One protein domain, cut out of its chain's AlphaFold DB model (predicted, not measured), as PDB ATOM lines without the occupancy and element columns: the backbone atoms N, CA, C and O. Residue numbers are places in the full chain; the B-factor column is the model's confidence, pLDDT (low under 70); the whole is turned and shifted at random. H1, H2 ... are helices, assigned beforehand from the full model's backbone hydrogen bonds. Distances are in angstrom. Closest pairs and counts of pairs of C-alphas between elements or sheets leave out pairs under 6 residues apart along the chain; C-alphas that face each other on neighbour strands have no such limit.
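What this domain is: This is residues 193 to 235 of the 238 residues of a protein of Leucoagaricus sp. SymC.cos (UniProt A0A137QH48). One long helix, H2, and a shorter one, H1, form the two arms of an open L, with the corner at residues 208 to 211 and the inside of the L empty. The printed part has 43 residues with two named helices, H1 then H2, and no named strand; the class is all helix. The whole is extended, with a radius of gyration of the C-alphas of 16.4 A, and flat, spanning 47 by 24 by 6 A.

Where its parts are: Find C-alpha 212 at (160.198, 123.473, 107.259); from there H2, residues 212 to 234, runs 33.1 A to C-alpha 234 at (165.431, 136.663, 137.135). Go back to C-alpha 193 at (140.072, 107.872, 112.740), where H1, residues 193 to 207, begins; it measures 21.4 A.

How they stand to each other: Look along the tight link of 4 residues between H1 and H2; the two helices are apart, with no C-alpha of one within 8 A of the other. In H1 and H2 every O i to N i+4 pair is within hydrogen-bond range.

The domain as a whole: The C-alphas of Ile 196 and Thr 235, the two farthest apart, are 47.5 A apart. The printed part has no cut. In the B-factor column, residues 232 to 235 are under 70; the mean pLDDT of the printed part is 80.9.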
ATOM      1  N   GLU A 193     139.923 106.417 112.661       70.50
ATOM      2  CA  GLU A 193     140.072 107.872 112.740       70.50
ATOM      3  C   GLU A 193     141.537 108.258 112.966       70.50
ATOM      4  O   GLU A 193     142.031 109.180 112.319       70.50
ATOM      5  N   GLU A 194     142.267 107.510 113.798       76.19
ATOM      6  CA  GLU A 194     143.706 107.717 113.983       76.19
ATOM      7  C   GLU A 194     144.495 107.484 112.687       76.19
ATOM      8  O   GLU A 194     145.407 108.253 112.373       76.19
ATOM      9  N   LYS A 195     144.115 106.479 111.886       82.88
ATOM     10  CA  LYS A 195     144.722 106.228 110.570       82.88
ATOM     11  C   LYS A 195     144.428 107.336 109.568       82.88
ATOM     12  O   LYS A 195     145.357 107.795 108.910       82.88
ATOM     13  N   ILE A 196     143.181 107.800 109.491       81.25
ATOM     14  CA  ILE A 196     142.787 108.903 108.598       81.25
ATOM     15  C   ILE A 196     143.544 110.182 108.973       81.25
ATOM     16  O   ILE A 196     144.070 110.881 108.108       81.25
ATOM     17  N   ILE A 197     143.661 110.477 110.269       76.88
ATOM     18  CA  ILE A 197     144.416 111.637 110.750       76.88
ATOM     19  C   ILE A 197     145.908 111.478 110.436       76.88
ATOM     20  O   ILE A 197     146.538 112.431 109.974       76.88
ATOM     21  N   ALA A 198     146.486 110.294 110.644       81.62
ATOM     22  CA  ALA A 198     147.887 110.029 110.330       81.62
ATOM     23  C   ALA A 198     148.187 110.163 108.826       81.62
ATOM     24  O   ALA A 198     149.211 110.742 108.458       81.62
ATOM     25  N   GLU A 199     147.284 109.691 107.966       86.81
ATOM     26  CA  GLU A 199     147.379 109.810 106.509       86.81
ATOM     27  C   GLU A 199     147.297 111.276 106.061       86.81
ATOM     28  O   GLU A 199     148.189 111.763 105.363       86.81
ATOM     29  N   MET A 200     146.317 112.032 106.568       79.12
ATOM     30  CA  MET A 200     146.218 113.474 106.315       79.12
ATOM     31  C   MET A 200     147.481 114.229 106.756       79.12
ATOM     32  O   MET A 200     147.942 115.144 106.073       79.12
ATOM     33  N   LEU A 201     148.071 113.859 107.898       81.75
ATOM     34  CA  LEU A 201     149.307 114.478 108.384       81.75
ATOM     35  C   LEU A 201     150.525 114.128 107.515       81.75
ATOM     36  O   LEU A 201     151.416 114.970 107.365       81.75
ATOM     37  N   GLN A 202     150.574 112.931 106.924       77.56
ATOM     38  CA  GLN A 202     151.610 112.557 105.957       77.56
ATOM     39  C   GLN A 202     151.483 113.348 104.651       77.56
ATOM     40  O   GLN A 202     152.490 113.852 104.152       77.56
ATOM     41  N   GLU A 203     150.266 113.534 104.141       81.12
ATOM     42  CA  GLU A 203     150.011 114.315 102.925       81.12
ATOM     43  C   GLU A 203     150.372 115.796 103.115       81.12
ATOM     44  O   GLU A 203     151.080 116.394 102.301       81.12
ATOM     45  N   ILE A 204     149.991 116.379 104.257       80.75
ATOM     46  CA  ILE A 204     150.371 117.752 104.613       80.75
ATOM     47  C   ILE A 204     151.896 117.877 104.729       80.75
ATOM     48  O   ILE A 204     152.470 118.860 104.255       80.75
ATOM     49  N   ARG A 205     152.578 116.887 105.321       78.06
ATOM     50  CA  ARG A 205     154.045 116.876 105.421       78.06
ATOM     51  C   ARG A 205     154.716 116.811 104.045       78.06
ATOM     52  O   ARG A 205     155.755 117.442 103.883       78.06
ATOM     53  N   ALA A 206     154.133 116.111 103.073       76.69
ATOM     54  CA  ALA A 206     154.659 116.040 101.708       76.69
ATOM     55  C   ALA A 206     154.534 117.371 100.945       76.69
ATOM     56  O   ALA A 206     155.362 117.670 100.086       76.69
ATOM     57  N   HIS A 207     153.526 118.186 101.269       83.62
ATOM     58  CA  HIS A 207     153.327 119.505 100.660       83.62
ATOM     59  C   HIS A 207     154.092 120.637 101.370       83.62
ATOM     60  O   HIS A 207     154.169 121.763 100.872       83.62
ATOM     61  N   LEU A 208     154.665 120.364 102.543       81.81
ATOM     62  CA  LEU A 208     155.492 121.321 103.262       81.81
ATOM     63  C   LEU A 208     156.906 121.381 102.656       81.81
ATOM     64  O   LEU A 208     157.470 120.344 102.311       81.81
ATOM     65  N   PRO A 209     157.522 122.575 102.558       83.31
ATOM     66  CA  PRO A 209     158.893 122.705 102.074       83.31
ATOM     67  C   PRO A 209     159.855 121.811 102.876       83.31
ATOM     68  O   PRO A 209     159.719 121.749 104.103       83.31
ATOM     69  N   PRO A 210     160.855 121.176 102.237       76.25
ATOM     70  CA  PRO A 210     161.727 120.190 102.888       76.25
ATOM     71  C   PRO A 210     162.505 120.759 104.087       76.25
ATOM     72  O   PRO A 210     162.860 120.029 105.005       76.25
ATOM     73  N   ASP A 211     162.708 122.077 104.128       87.75
ATOM     74  CA  ASP A 211     163.403 122.799 105.195       87.75
ATOM     75  C   ASP A 211     162.473 123.320 106.315       87.75
ATOM     76  O   ASP A 211     162.907 124.001 107.249       87.75
ATOM     77  N   TYR A 212     161.170 123.020 106.261       82.00
ATOM     78  CA  TYR A 212     160.198 123.473 107.259       82.00
ATOM     79  C   TYR A 212     160.496 122.947 108.667       82.00
ATOM     80  O   TYR A 212     160.497 123.728 109.623       82.00
ATOM     81  N   GLU A 213     160.773 121.650 108.808       83.38
ATOM     82  CA  GLU A 213     161.033 121.035 110.117       83.38
ATOM     83  C   GLU A 213     162.333 121.562 110.737       83.38
ATOM     84  O   GLU A 213     162.406 121.784 111.948       83.38
ATOM     85  N   GLU A 214     163.340 121.864 109.917       88.38
ATOM     86  CA  GLU A 214     164.589 122.481 110.368       88.38
ATOM     87  C   GLU A 214     164.378 123.921 110.839       88.38
ATOM     88  O   GLU A 214     164.820 124.289 111.932       88.38
ATOM     89  N   ARG A 215     163.631 124.731 110.074       86.69
ATOM     90  CA  ARG A 215     163.246 126.086 110.499       86.69
ATOM     91  C   ARG A 215     162.450 126.061 111.801       86.69
ATOM     92  O   ARG A 215     162.713 126.872 112.690       86.69
ATOM     93  N   ARG A 216     161.515 125.115 111.940       86.75
ATOM     94  CA  ARG A 216     160.705 124.926 113.149       86.75
ATOM     95  C   ARG A 216     161.567 124.525 114.347       86.75
ATOM     96  O   ARG A 216     161.445 125.143 115.404       86.75
ATOM     97  N   ARG A 217     162.481 123.562 114.187       90.44
ATOM     98  CA  ARG A 217     163.449 123.167 115.227       90.44
ATOM     99  C   ARG A 217     164.332 124.335 115.649       90.44
ATOM    100  O   ARG A 217     164.468 124.593 116.840       90.44
ATOM    101  N   ARG A 218     164.869 125.091 114.690       91.88
ATOM    102  CA  ARG A 218     165.711 126.262 114.964       91.88
ATOM    103  C   ARG A 218     164.946 127.357 115.710       91.88
ATOM    104  O   ARG A 218     165.498 127.977 116.616       91.88
ATOM    105  N   ALA A 219     163.681 127.582 115.362       89.94
ATOM    106  CA  ALA A 219     162.820 128.533 116.059       89.94
ATOM    107  C   ALA A 219     162.522 128.094 117.503       89.94
ATOM    108  O   ALA A 219     162.604 128.917 118.415       89.94
ATOM    109  N   LEU A 220     162.234 126.806 117.722       91.25
ATOM    110  CA  LEU A 220     162.014 126.243 119.059       91.25
ATOM    111  C   LEU A 220     163.277 126.306 119.919       91.25
ATOM    112  O   LEU A 220     163.204 126.736 121.066       91.25
ATOM    113  N   GLN A 221     164.433 125.966 119.350       91.62
ATOM    114  CA  GLN A 221     165.723 126.067 120.027       91.62
ATOM    115  C   GLN A 221     166.010 127.513 120.449       91.62
ATOM    116  O   GLN A 221     166.277 127.787 121.614       91.62
ATOM    117  N   LYS A 222     165.835 128.467 119.526       92.19
ATOM    118  CA  LYS A 222     166.014 129.897 119.806       92.19
ATOM    119  C   LYS A 222     165.047 130.409 120.880       92.19
ATOM    120  O   LYS A 222     165.421 131.268 121.676       92.19
ATOM    121  N   LYS A 223     163.812 129.895 120.909       89.38
ATOM    122  CA  LYS A 223     162.828 130.211 121.951       89.38
ATOM    123  C   LYS A 223     163.265 129.659 123.311       89.38
ATOM    124  O   LYS A 223     163.278 130.418 124.272       89.38
ATOM    125  N   ALA A 224     163.693 128.399 123.373       89.44
ATOM    126  CA  ALA A 224     164.184 127.776 124.601       89.44
ATOM    127  C   ALA A 224     165.436 128.483 125.149       89.44
ATOM    128  O   ALA A 224     165.556 128.708 126.352       89.44
ATOM    129  N   ASP A 225     166.354 128.893 124.274       89.81
ATOM    130  CA  ASP A 225     167.560 129.625 124.671       89.81
ATOM    131  C   ASP A 225     167.230 131.037 125.176       89.81
ATOM    132  O   ASP A 225     167.815 131.498 126.158       89.81
ATOM    133  N   ARG A 226     166.232 131.699 124.575       86.56
ATOM    134  CA  ARG A 226     165.690 132.965 125.082       86.56
ATOM    135  C   ARG A 226     165.046 132.794 126.458       86.56
ATOM    136  O   ARG A 226     165.328 133.591 127.346       86.56
ATOM    137  N   GLU A 227     164.238 131.756 126.656       85.44
ATOM    138  CA  GLU A 227     163.598 131.458 127.944       85.44
ATOM    139  C   GLU A 227     164.636 131.127 129.032       85.44
ATOM    140  O   GLU A 227     164.520 131.612 130.156       85.44
ATOM    141  N   ARG A 228     165.714 130.399 128.704       83.75
ATOM    142  CA  ARG A 228     166.845 130.173 129.627       83.75
ATOM    143  C   ARG A 228     167.596 131.459 129.969       83.75
ATOM    144  O   ARG A 228     167.987 131.648 131.122       83.75
ATOM    145  N   ALA A 229     167.811 132.337 128.991       80.31
ATOM    146  CA  ALA A 229     168.466 133.626 129.206       80.31
ATOM    147  C   ALA A 229     167.604 134.571 130.061       80.31
ATOM    148  O   ALA A 229     168.123 135.242 130.953       80.31
ATOM    149  N   GLU A 230     166.289 134.594 129.835       77.12
ATOM    150  CA  GLU A 230     165.326 135.343 130.651       77.12
ATOM    151  C   GLU A 230     165.203 134.751 132.067       77.12
ATOM    152  O   GLU A 230     165.140 135.505 133.038       77.12
ATOM    153  N   GLY A 231     165.271 133.422 132.208       70.62
ATOM    154  CA  GLY A 231     165.323 132.729 133.497       70.62
ATOM    155  C   GLY A 231     166.565 133.082 134.320       70.62
ATOM    156  O   GLY A 231     166.437 133.429 135.490       70.62
ATOM    157  N   ARG A 232     167.756 133.108 133.702       59.41
ATOM    158  CA  ARG A 232     169.002 133.546 134.371       59.41
ATOM    159  C   ARG A 232     168.983 135.009 134.805       59.41
ATOM    160  O   ARG A 232     169.604 135.345 135.805       59.41
ATOM    161  N   ARG A 233     168.283 135.886 134.078       56.88
ATOM    162  CA  ARG A 233     168.147 137.306 134.452       56.88
ATOM    163  C   ARG A 233     167.230 137.531 135.656       56.88
ATOM    164  O   ARG A 233     167.328 138.578 136.282       56.88
ATOM    165  N   ARG A 234     166.352 136.576 135.986       56.81
ATOM    166  CA  ARG A 234     165.431 136.663 137.135       56.81
ATOM    167  C   ARG A 234     166.012 136.126 138.447       56.81
ATOM    168  O   ARG A 234     165.409 136.349 139.488       56.81
ATOM    169  N   THR A 235     167.163 135.454 138.419       55.56
ATOM    170  CA  THR A 235     167.792 134.826 139.595       55.56
ATOM    171  C   THR A 235     169.150 135.445 139.929       55.56
ATOM    172  O   THR A 235     170.112 134.722 140.185       55.56
TER     173      THR A 235